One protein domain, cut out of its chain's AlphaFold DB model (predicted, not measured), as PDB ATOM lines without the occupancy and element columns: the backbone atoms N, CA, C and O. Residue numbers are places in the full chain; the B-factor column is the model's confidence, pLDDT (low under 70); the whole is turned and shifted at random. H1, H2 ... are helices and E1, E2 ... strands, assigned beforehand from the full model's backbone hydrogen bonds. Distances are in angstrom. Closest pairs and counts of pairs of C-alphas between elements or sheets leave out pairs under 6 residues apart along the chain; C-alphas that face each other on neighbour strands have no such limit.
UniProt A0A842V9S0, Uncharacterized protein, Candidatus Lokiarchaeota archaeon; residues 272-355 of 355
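What this domain is: This is residues 272 to 355 of the 355 residues of an uncharacterized protein of Candidatus Lokiarchaeota archaeon (UniProt A0A842V9S0). A twisted sheet of four antiparallel strands, in the order E1, E2, E4, E3, has two helices, H2 and H3, over one face, while its other face is bare. The longest helix, H1, is off the sheet, on the far side of these two helices, packing on H2 through residues 282 to 286 and passing near H3. The printed part has 84 residues with three named helices and four named strands, in the order H1, H2, E1, E2, H3, E3, E4; its class is mixed, helices and strands. The whole is compact, with a radius of gyration of the C-alphas of 12.4 A and spans of 34 by 30 by 19 A.

How they stand to each other: In the sheet, E3, residues 341 to 346, and E4, residues 349 to 354, form an antiparallel hairpin, with N 344 and O 351 3.0 A apart, within hydrogen-bond range. E2, residues 316 to 319, is the antiparallel neighbour of E4, with N 317 and O 350 at 2.9 A. E1, residues 308 to 310, forms a hairpin with E2, with N 309 and O 318 at 2.7 A. E1 and E3 are the edge strands, and from edge to edge the strands' lines turn by 82 degrees. H2, residues 294 to 304, is on the sheet at a height of 9.2 A, over E2 and slantwise to the strands, at 34 degrees to E2 on the local plane. H3, residues 327 to 338, is also on the sheet, at a height of 9.2 A. E2, H3 and E3 form a split strand-helix-strand unit, two strands running the same way with E4 between them and a right-handed crossover. The two helices on one face of the sheet give two layers. H2 and H3 touch at a shallow tilt of 25 degrees, opposite ways; their closest C-alphas, of Pro 295 and Ile 337, are 7.6 A apart. H1, residues 272 to 288, forms a helical hairpin with H2, at a steep tilt of 44 degrees; their closest C-alphas, of Arg 286 and Tyr 294, are 6.2 A apart. Every O i to N i+4 pair is within hydrogen-bond range in H2 and H3, and 11 of 13 are in H1.

Where its parts are: H1 runs 24.6 A from C-alpha 272 at (105.398, 106.742, 154.345), with a kink of 26 degrees near residue 279. H2 measures 15.3 A, H3 16.1 A, E1 6.4 A, E2 10.3 A and E3 15.5 A. E4 runs 16.4 A and ends at C-alpha 354, (121.700, 105.407, 177.913).

The domain as a whole: The C-alphas of Asp 290 and Asp 323, the two farthest apart, are 35.6 A from each other. The printed part has no cut and no long link. Mean pLDDT of the printed part is 77.9, and residues 288 to 292 and 321 to 326 are under 70.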
ATOM      1  N   TYR A 272     104.678 107.474 155.394       76.31
ATOM      2  CA  TYR A 272     105.398 106.742 154.345       76.31
ATOM      3  C   TYR A 272     106.517 107.583 153.706       76.31
ATOM      4  O   TYR A 272     107.619 107.095 153.451       76.31
ATOM      5  N   SER A 273     106.252 108.864 153.440       71.56
ATOM      6  CA  SER A 273     107.234 109.784 152.849       71.56
ATOM      7  C   SER A 273     108.351 110.127 153.830       71.56
ATOM      8  O   SER A 273     109.499 110.283 153.413       71.56
ATOM      9  N   LEU A 274     107.998 110.238 155.110       74.50
ATOM     10  CA  LEU A 274     108.914 110.423 156.223       74.50
ATOM     11  C   LEU A 274     109.885 109.242 156.326       74.50
ATOM     12  O   LEU A 274     111.091 109.425 156.165       74.50
ATOM     13  N   GLU A 275     109.367 108.024 156.483       75.12
ATOM     14  CA  GLU A 275     110.167 106.802 156.597       75.12
ATOM     15  C   GLU A 275     111.051 106.588 155.371       75.12
ATOM     16  O   GLU A 275     112.251 106.360 155.498       75.12
ATOM     17  N   LYS A 276     110.488 106.736 154.165       75.31
ATOM     18  CA  LYS A 276     111.229 106.557 152.913       75.31
ATOM     19  C   LYS A 276     112.425 107.503 152.786       75.31
ATOM     20  O   LYS A 276     113.400 107.142 152.132       75.31
ATOM     21  N   ARG A 277     112.348 108.715 153.349       72.38
ATOM     22  CA  ARG A 277     113.417 109.721 153.240       72.38
ATOM     23  C   ARG A 277     114.371 109.721 154.433       72.38
ATOM     24  O   ARG A 277     115.563 109.909 154.221       72.38
ATOM     25  N   ILE A 278     113.879 109.526 155.655       75.81
ATOM     26  CA  ILE A 278     114.698 109.594 156.874       75.81
ATOM     27  C   ILE A 278     115.414 108.275 157.154       75.81
ATOM     28  O   ILE A 278     116.586 108.292 157.524       75.81
ATOM     29  N   LYS A 279     114.755 107.132 156.945       76.19
ATOM     30  CA  LYS A 279     115.326 105.828 157.293       76.19
ATOM     31  C   LYS A 279     116.673 105.546 156.607       76.19
ATOM     32  O   LYS A 279     117.600 105.196 157.328       76.19
ATOM     33  N   PRO A 280     116.859 105.799 155.291       73.75
ATOM     34  CA  PRO A 280     118.164 105.602 154.650       73.75
ATOM     35  C   PRO A 280     119.281 106.465 155.255       73.75
ATOM     36  O   PRO A 280     120.428 106.037 155.329       73.75
ATOM     37  N   ILE A 281     118.940 107.674 155.714       74.75
ATOM     38  CA  ILE A 281     119.886 108.594 156.356       74.75
ATOM     39  C   ILE A 281     120.315 108.036 157.712       74.75
ATOM     40  O   ILE A 281     121.506 107.973 158.005       74.75
ATOM     41  N   LEU A 282     119.348 107.611 158.528       74.62
ATOM     42  CA  LEU A 282     119.616 107.030 159.843       74.62
ATOM     43  C   LEU A 282     120.402 105.719 159.730       74.62
ATOM     44  O   LEU A 282     121.382 105.540 160.451       74.62
ATOM     45  N   ASP A 283     120.032 104.853 158.785       76.81
ATOM     46  CA  ASP A 283     120.748 103.608 158.499       76.81
ATOM     47  C   ASP A 283     122.202 103.897 158.088       76.81
ATOM     48  O   ASP A 283     123.127 103.273 158.606       76.81
ATOM     49  N   ASN A 284     122.448 104.909 157.250       71.56
ATOM     50  CA  ASN A 284     123.814 105.285 156.894       71.56
ATOM     51  C   ASN A 284     124.607 105.853 158.083       71.56
ATOM     52  O   ASN A 284     125.768 105.487 158.269       71.56
ATOM     53  N   ILE A 285     123.996 106.710 158.914       73.69
ATOM     54  CA  ILE A 285     124.625 107.224 160.145       73.69
ATOM     55  C   ILE A 285     124.995 106.052 161.072       73.69
ATOM     56  O   ILE A 285     126.067 106.067 161.682       73.69
ATOM     57  N   ARG A 286     124.157 105.007 161.129       74.00
ATOM     58  CA  ARG A 286     124.398 103.781 161.902       74.00
ATOM     59  C   ARG A 286     125.573 102.968 161.387       74.00
ATOM     60  O   ARG A 286     126.355 102.464 162.187       74.00
ATOM     61  N   GLU A 287     125.673 102.810 160.074       71.06
ATOM     62  CA  GLU A 287     126.728 102.017 159.437       71.06
ATOM     63  C   GLU A 287     128.099 102.704 159.498       71.06
ATOM     64  O   GLU A 287     129.124 102.025 159.520       71.06
ATOM     65  N   SER A 288     128.125 104.039 159.546       64.88
ATOM     66  CA  SER A 288     129.353 104.835 159.433       64.88
ATOM     67  C   SER A 288     129.897 105.390 160.758       64.88
ATOM     68  O   SER A 288     131.065 105.775 160.813       64.88
ATOM     69  N   ALA A 289     129.102 105.445 161.834       60.88
ATOM     70  CA  ALA A 289     129.541 105.961 163.137       60.88
ATOM     71  C   ALA A 289     130.101 104.861 164.067       60.88
ATOM     72  O   ALA A 289     129.627 103.725 164.062       60.88
ATOM     73  N   ASP A 290     131.055 105.206 164.951       68.94
ATOM     74  CA  ASP A 290     131.364 104.350 166.114       68.94
ATOM     75  C   ASP A 290     130.069 104.191 166.933       68.94
ATOM     76  O   ASP A 290     129.392 105.175 167.254       68.94
ATOM     77  N   ARG A 291     129.721 102.942 167.276       67.06
ATOM     78  CA  ARG A 291     128.512 102.584 168.037       67.06
ATOM     79  C   ARG A 291     128.328 103.435 169.296       67.06
ATOM     80  O   ARG A 291     127.194 103.662 169.701       67.06
ATOM     81  N   ARG A 292     129.419 103.923 169.896       67.69
ATOM     82  CA  ARG A 292     129.397 104.765 171.102       67.69
ATOM     83  C   ARG A 292     128.900 106.192 170.866       67.69
ATOM     84  O   ARG A 292     128.313 106.778 171.768       67.69
ATOM     85  N   ILE A 293     129.117 106.752 169.677       75.56
ATOM     86  CA  ILE A 293     128.712 108.130 169.328       75.56
ATOM     87  C   ILE A 293     127.458 108.171 168.455       75.56
ATOM     88  O   ILE A 293     126.862 109.232 168.278       75.56
ATOM     89  N   TYR A 294     127.047 107.023 167.921       78.31
ATOM     90  CA  TYR A 294     125.890 106.897 167.044       78.31
ATOM     91  C   TYR A 294     124.595 107.495 167.633       78.31
ATOM     92  O   TYR A 294     123.994 108.335 166.960       78.31
ATOM     93  N   PRO A 295     124.200 107.209 168.892       80.88
ATOM     94  CA  PRO A 295     122.989 107.802 169.466       80.88
ATOM     95  C   PRO A 295     123.031 109.341 169.514       80.88
ATOM     96  O   PRO A 295     122.045 110.011 169.214       80.88
ATOM     97  N   GLN A 296     124.204 109.926 169.782       82.81
ATOM     98  CA  GLN A 296     124.394 111.382 169.776       82.81
ATOM     99  C   GLN A 296     124.294 111.976 168.363       82.81
ATOM    100  O   GLN A 296     123.820 113.098 168.188       82.81
ATOM    101  N   LYS A 297     124.741 111.243 167.337       80.12
ATOM    102  CA  LYS A 297     124.641 111.666 165.932       80.12
ATOM    103  C   LYS A 297     123.179 111.702 165.464       80.12
ATOM    104  O   LYS A 297     122.813 112.639 164.761       80.12
ATOM    105  N   ILE A 298     122.336 110.770 165.920       81.81
ATOM    106  CA  ILE A 298     120.883 110.791 165.665       81.81
ATOM    107  C   ILE A 298     120.226 112.022 166.304       81.81
ATOM    108  O   ILE A 298     119.457 112.721 165.650       81.81
ATOM    109  N   LEU A 299     120.561 112.333 167.560       84.62
ATOM    110  CA  LEU A 299     120.043 113.531 168.230       84.62
ATOM    111  C   LEU A 299     120.406 114.802 167.453       84.62
ATOM    112  O   LEU A 299     119.537 115.616 167.149       84.62
ATOM    113  N   LYS A 300     121.672 114.932 167.039       81.62
ATOM    114  CA  LYS A 300     122.125 116.056 166.205       81.62
ATOM    115  C   LYS A 300     121.422 116.110 164.852       81.62
ATOM    116  O   LYS A 300     121.206 117.196 164.329       81.62
ATOM    117  N   PHE A 301     121.061 114.966 164.272       80.56
ATOM    118  CA  PHE A 301     120.285 114.927 163.034       80.56
ATOM    119  C   PHE A 301     118.900 115.558 163.221       80.56
ATOM    120  O   PHE A 301     118.532 116.452 162.461       80.56
ATOM    121  N   PHE A 302     118.157 115.157 164.255       81.19
ATOM    122  CA  PHE A 302     116.837 115.731 164.540       81.19
ATOM    123  C   PHE A 302     116.905 117.197 164.982       81.19
ATOM    124  O   PHE A 302     116.022 117.982 164.634       81.19
ATOM    125  N   GLU A 303     117.965 117.592 165.691       79.81
ATOM    126  CA  GLU A 303     118.227 118.997 166.016       79.81
ATOM    127  C   GLU A 303     118.432 119.828 164.748       79.81
ATOM    128  O   GLU A 303     117.833 120.889 164.587       79.81
ATOM    129  N   LYS A 304     119.206 119.309 163.787       76.00
ATOM    130  CA  LYS A 304     119.402 119.957 162.485       76.00
ATOM    131  C   LYS A 304     118.107 120.076 161.684       76.00
ATOM    132  O   LYS A 304     118.018 120.991 160.882       76.00
ATOM    133  N   LEU A 305     117.115 119.207 161.894       74.25
ATOM    134  CA  LEU A 305     115.781 119.323 161.286       74.25
ATOM    135  C   LEU A 305     114.868 120.352 161.980       74.25
ATOM    136  O   LEU A 305     113.741 120.552 161.527       74.25
ATOM    137  N   HIS A 306     115.334 120.996 163.058       75.62
ATOM    138  CA  HIS A 306     114.545 121.861 163.942       75.62
ATOM    139  C   HIS A 306     113.336 121.154 164.568       75.62
ATOM    140  O   HIS A 306     112.335 121.785 164.887       75.62
ATOM    141  N   TRP A 307     113.413 119.833 164.742       79.56
ATOM    142  CA  TRP A 307     112.368 119.062 165.423       79.56
ATOM    143  C   TRP A 307     112.598 118.980 166.918       79.56
ATOM    144  O   TRP A 307     111.649 118.838 167.687       79.56
ATOM    145  N   ILE A 308     113.862 119.064 167.332       82.94
ATOM    146  CA  ILE A 308     114.249 119.070 168.735       82.94
ATOM    147  C   ILE A 308     115.281 120.161 169.023       82.94
ATOM    148  O   ILE A 308     116.043 120.556 168.145       82.94
ATOM    149  N   ARG A 309     115.315 120.626 170.270       84.62
ATOM    150  CA  ARG A 309     116.378 121.439 170.865       84.62
ATOM    151  C   ARG A 309     117.132 120.548 171.823       84.62
ATOM    152  O   ARG A 309     116.495 119.997 172.722       84.62
ATOM    153  N   LEU A 310     118.438 120.407 171.660       85.88
ATOM    154  CA  LEU A 310     119.249 119.683 172.630       85.88
ATOM    155  C   LEU A 310     119.708 120.629 173.738       85.88
ATOM    156  O   LEU A 310     119.922 121.820 173.515       85.88
ATOM    157  N   ASP A 311     119.848 120.084 174.941       85.38
ATOM    158  CA  ASP A 311     120.604 120.733 176.009       85.38
ATOM    159  C   ASP A 311     122.116 120.672 175.713       85.38
ATOM    160  O   ASP A 311     122.576 119.765 175.013       85.38
ATOM    161  N   GLU A 312     122.905 121.598 176.268       75.81
ATOM    162  CA  GLU A 312     124.354 121.704 176.014       75.81
ATOM    163  C   GLU A 312     125.105 120.400 176.329       75.81
ATOM    164  O   GLU A 312     126.092 120.067 175.671       75.81
ATOM    165  N   MET A 313     124.612 119.627 177.304       79.25
ATOM    166  CA  MET A 313     125.194 118.342 177.702       79.25
ATOM    167  C   MET A 313     124.669 117.133 176.911       79.25
ATOM    168  O   MET A 313     125.118 116.016 177.155       79.25
ATOM    169  N   LEU A 314     123.742 117.319 175.961       80.19
ATOM    170  CA  LEU A 314     123.112 116.250 175.165       80.19
ATOM    171  C   LEU A 314     122.391 115.173 176.007       80.19
ATOM    172  O   LEU A 314     122.174 114.053 175.546       80.19
ATOM    173  N   THR A 315     122.018 115.503 177.244       83.19
ATOM    174  CA  THR A 315     121.331 114.616 178.202       83.19
ATOM    175  C   THR A 315     119.820 114.814 178.217       83.19
ATOM    176  O   THR A 315     119.090 114.070 178.873       83.19
ATOM    177  N   SER A 316     119.324 115.831 177.520       86.94
ATOM    178  CA  SER A 316     117.898 116.075 177.376       86.94
ATOM    179  C   SER A 316     117.600 116.820 176.083       86.94
ATOM    180  O   SER A 316     118.487 117.435 175.483       86.94
ATOM    181  N   PHE A 317     116.347 116.740 175.651       88.88
ATOM    182  CA  PHE A 317     115.857 117.478 174.503       88.88
ATOM    183  C   PHE A 317     114.442 118.009 174.730       88.88
ATOM    184  O   PHE A 317     113.653 117.454 175.499       88.88
ATOM    185  N   GLN A 318     114.115 119.082 174.022       86.94
ATOM    186  CA  GLN A 318     112.763 119.611 173.890       86.94
ATOM    187  C   GLN A 318     112.307 119.407 172.451       86.94
ATOM    188  O   GLN A 318     113.089 119.645 171.542       86.94
ATOM    189  N   ILE A 319     111.060 119.010 172.213       82.50
ATOM    190  CA  ILE A 319     110.513 119.021 170.849       82.50
ATOM    191  C   ILE A 319     110.180 120.473 170.482       82.50
ATOM    192  O   ILE A 319     109.448 121.132 171.219       82.50
ATOM    193  N   ILE A 320     110.725 120.971 169.370       74.56
ATOM    194  CA  ILE A 320     110.473 122.326 168.858       74.56
ATOM    195  C   ILE A 320     109.551 122.229 167.649       74.56
ATOM    196  O   ILE A 320     109.828 121.477 166.723       74.56
ATOM    197  N   GLY A 321     108.498 123.036 167.629       61.09
ATOM    198  CA  GLY A 321     107.725 123.352 166.433       61.09
ATOM    199  C   GLY A 321     106.463 124.126 166.800       61.09
ATOM    200  O   GLY A 321     106.205 124.325 167.990       61.09
ATOM    201  N   PRO A 322     105.677 124.582 165.809       54.53
ATOM    202  CA  PRO A 322     104.376 125.179 166.086       54.53
ATOM    203  C   PRO A 322     103.521 124.190 166.890       54.53
ATOM    204  O   PRO A 322     103.720 122.977 166.795       54.53
ATOM    205  N   ASP A 323     102.538 124.683 167.645       54.53
ATOM    206  CA  ASP A 323     101.641 123.868 168.488       54.53
ATOM    207  C   ASP A 323     100.963 122.696 167.729       54.53
ATOM    208  O   ASP A 323     100.454 121.757 168.340       54.53
ATOM    209  N   GLN A 324     101.025 122.717 166.389       49.94
ATOM    210  CA  GLN A 324     100.606 121.686 165.438       49.94
ATOM    211  C   GLN A 324     101.772 120.956 164.736       49.94
ATOM    212  O   GLN A 324     101.707 120.660 163.541       49.94
ATOM    213  N   LEU A 325     102.865 120.648 165.433       57.78
ATOM    214  CA  LEU A 325     103.688 119.516 165.006       57.78
ATOM    215  C   LEU A 325     102.814 118.267 165.084       57.78
ATOM    216  O   LEU A 325     102.350 117.919 166.176       57.78
ATOM    217  N   ASP A 326     102.582 117.652 163.925       65.00
ATOM    218  CA  ASP A 326     101.784 116.440 163.783       65.00
ATOM    219  C   ASP A 326     102.220 115.415 164.839       65.00
ATOM    220  O   ASP A 326     103.425 115.200 165.036       65.00
ATOM    221  N   SER A 327     101.263 114.823 165.559       71.00
ATOM    222  CA  SER A 327     101.545 113.802 166.576       71.00
ATOM    223  C   SER A 327     102.443 112.701 166.013       71.00
ATOM    224  O   SER A 327     103.346 112.241 166.703       71.00
ATOM    225  N   GLU A 328     102.298 112.403 164.720       72.00
ATOM    226  CA  GLU A 328     103.107 111.427 163.992       72.00
ATOM    227  C   GLU A 328     104.615 111.742 163.996       72.00
ATOM    228  O   GLU A 328     105.437 110.837 164.146       72.00
ATOM    229  N   ILE A 329     105.020 113.014 163.870       72.62
ATOM    230  CA  ILE A 329     106.447 113.394 163.890       72.62
ATOM    231  C   ILE A 329     107.013 113.230 165.302       72.62
ATOM    232  O   ILE A 329     108.137 112.750 165.467       72.62
ATOM    233  N   LYS A 330     106.232 113.603 166.325       77.94
ATOM    234  CA  LYS A 330     106.632 113.446 167.731       77.94
ATOM    235  C   LYS A 330     106.832 111.973 168.066       77.94
ATOM    236  O   LYS A 330     107.868 111.622 168.626       77.94
ATOM    237  N   ASP A 331     105.878 111.140 167.668       80.62
ATOM    238  CA  ASP A 331     105.925 109.697 167.882       80.62
ATOM    239  C   ASP A 331     107.121 109.085 167.150       80.62
ATOM    240  O   ASP A 331     107.886 108.349 167.764       80.62
ATOM    241  N   THR A 332     107.379 109.497 165.903       78.25
ATOM    242  CA  THR A 332     108.549 109.040 165.137       78.25
ATOM    243  C   THR A 332     109.865 109.377 165.843       78.25
ATOM    244  O   THR A 332     110.730 108.517 165.998       78.25
ATOM    245  N   VAL A 333     110.050 110.628 166.286       82.31
ATOM    246  CA  VAL A 333     111.281 111.048 166.979       82.31
ATOM    247  C   VAL A 333     111.469 110.263 168.278       82.31
ATOM    248  O   VAL A 333     112.571 109.790 168.555       82.31
ATOM    249  N   ILE A 334     110.402 110.106 169.067       85.81
ATOM    250  CA  ILE A 334     110.447 109.368 170.333       85.81
ATOM    251  C   ILE A 334     110.755 107.892 170.085       85.81
ATOM    252  O   ILE A 334     111.643 107.363 170.749       85.81
ATOM    253  N   GLU A 335     110.083 107.248 169.130       84.19
ATOM    254  CA  GLU A 335     110.304 105.846 168.762       84.19
ATOM    255  C   GLU A 335     111.776 105.615 168.397       84.19
ATOM    256  O   GLU A 335     112.451 104.815 169.049       84.19
ATOM    257  N   PHE A 336     112.324 106.410 167.472       81.06
ATOM    258  CA  PHE A 336     113.724 106.289 167.054       81.06
ATOM    259  C   PHE A 336     114.729 106.528 168.184       81.06
ATOM    260  O   PHE A 336     115.743 105.837 168.258       81.06
ATOM    261  N   ILE A 337     114.503 107.513 169.060       84.75
ATOM    262  CA  ILE A 337     115.416 107.780 170.184       84.75
ATOM    263  C   ILE A 337     115.291 106.678 171.247       84.75
ATOM    264  O   ILE A 337     116.292 106.307 171.868       84.75
ATOM    265  N   SER A 338     114.090 106.122 171.434       87.12
ATOM    266  CA  SER A 338     113.811 105.098 172.445       87.12
ATOM    267  C   SER A 338     114.533 103.780 172.179       87.12
ATOM    268  O   SER A 338     114.803 103.035 173.119       87.12
ATOM    269  N   ASP A 339     114.937 103.512 170.937       85.00
ATOM    270  CA  ASP A 339     115.793 102.370 170.602       85.00
ATOM    271  C   ASP A 339     117.156 102.427 171.314       85.00
ATOM    272  O   ASP A 339     117.756 101.385 171.586       85.00
ATOM    273  N   TYR A 340     117.630 103.626 171.669       82.50
ATOM    274  CA  TYR A 340     118.981 103.855 172.201       82.50
ATOM    275  C   TYR A 340     119.007 104.417 173.620       82.50
ATOM    276  O   TYR A 340     119.990 104.235 174.338       82.50
ATOM    277  N   TYR A 341     117.937 105.096 174.027       86.19
ATOM    278  CA  TYR A 341     117.831 105.736 175.329       86.19
ATOM    279  C   TYR A 341     116.553 105.307 176.043       86.19
ATOM    280  O   TYR A 341     115.499 105.128 175.436       86.19
ATOM    281  N   ASN A 342     116.627 105.203 177.364       88.12
ATOM    282  CA  ASN A 342     115.454 105.302 178.212       88.12
ATOM    283  C   ASN A 342     115.050 106.778 178.275       88.12
ATOM    284  O   ASN A 342     115.861 107.641 178.617       88.12
ATOM    285  N   ILE A 343     113.804 107.071 177.902       89.12
ATOM    286  CA  ILE A 343     113.296 108.440 177.809       89.12
ATOM    287  C   ILE A 343     112.327 108.690 178.961       89.12
ATOM    288  O   ILE A 343     111.314 108.005 179.087       89.12
ATOM    289  N   THR A 344     112.600 109.713 179.770       90.25
ATOM    290  CA  THR A 344     111.681 110.170 180.822       90.25
ATOM    291  C   THR A 344     111.182 111.573 180.502       90.25
ATOM    292  O   THR A 344     111.980 112.487 180.309       90.25
ATOM    293  N   LYS A 345     109.862 111.781 180.469       87.19
ATOM    294  CA  LYS A 345     109.267 113.100 180.203       87.19
ATOM    295  C   LYS A 345     108.931 113.829 181.503       87.19
ATOM    296  O   LYS A 345     108.241 113.285 182.365       87.19
ATOM    297  N   LYS A 346     109.341 115.095 181.622       86.50
ATOM    298  CA  LYS A 346     108.911 115.998 182.701       86.50
ATOM    299  C   LYS A 346     108.576 117.369 182.120       86.50
ATOM    300  O   LYS A 346     109.465 118.101 181.692       86.50
ATOM    301  N   LYS A 347     107.286 117.729 182.154       84.19
ATOM    302  CA  LYS A 347     106.730 118.893 181.436       84.19
ATOM    303  C   LYS A 347     107.029 118.776 179.930       84.19
ATOM    304  O   LYS A 347     106.712 117.744 179.345       84.19
ATOM    305  N   GLU A 348     107.673 119.781 179.342       82.44
ATOM    306  CA  GLU A 348     108.047 119.826 177.921       82.44
ATOM    307  C   GLU A 348     109.423 119.206 177.615       82.44
ATOM    308  O   GLU A 348     109.810 119.118 176.453       82.44
ATOM    309  N   MET A 349     110.162 118.756 178.636       85.12
ATOM    310  CA  MET A 349     111.516 118.213 178.477       85.12
ATOM    311  C   MET A 349     111.528 116.683 178.510       85.12
ATOM    312  O   MET A 349     110.893 116.065 179.374       85.12
ATOM    313  N   TYR A 350     112.309 116.089 177.612       88.38
ATOM    314  CA  TYR A 350     112.602 114.660 177.532       88.38
ATOM    315  C   TYR A 350     114.043 114.417 177.984       88.38
ATOM    316  O   TYR A 350     114.984 114.917 177.376       88.38
ATOM    317  N   TYR A 351     114.217 113.664 179.066       89.44
ATOM    318  CA  TYR A 351     115.516 113.316 179.638       89.44
ATOM    319  C   TYR A 351     115.962 111.958 179.116       89.44
ATOM    320  O   TYR A 351     115.145 111.041 179.002       89.44
ATOM    321  N   LEU A 352     117.251 111.853 178.804       90.19
ATOM    322  CA  LEU A 352     117.862 110.707 178.151       90.19
ATOM    323  C   LEU A 352     118.786 109.972 179.121       90.19
ATOM    324  O   LEU A 352     119.717 110.560 179.667       90.19
ATOM    325  N   GLU A 353     118.572 108.672 179.271       86.50
ATOM    326  CA  GLU A 353     119.472 107.766 179.984       86.50
ATOM    327  C   GLU A 353     119.901 106.650 179.024       86.50
ATOM    328  O   GLU A 353     119.058 106.046 178.366       86.50
ATOM    329  N   GLN A 354     121.209 106.423 178.855       78.56
ATOM    330  CA  GLN A 354     121.700 105.407 177.913       78.56
ATOM    331  C   GLN A 354     121.269 104.002 178.344       78.56
ATOM    332  O   GLN A 354     121.300 103.682 179.532       78.56
ATOM    333  N   LYS A 355     120.873 103.187 177.361       78.81
ATOM    334  CA  LYS A 355     120.572 101.765 177.553       78.81
ATOM    335  C   LYS A 355     121.819 100.896 177.650       78.81
ATOM    336  O   LYS A 355     122.831 101.230 176.991       78.81
TER     337      LYS A 355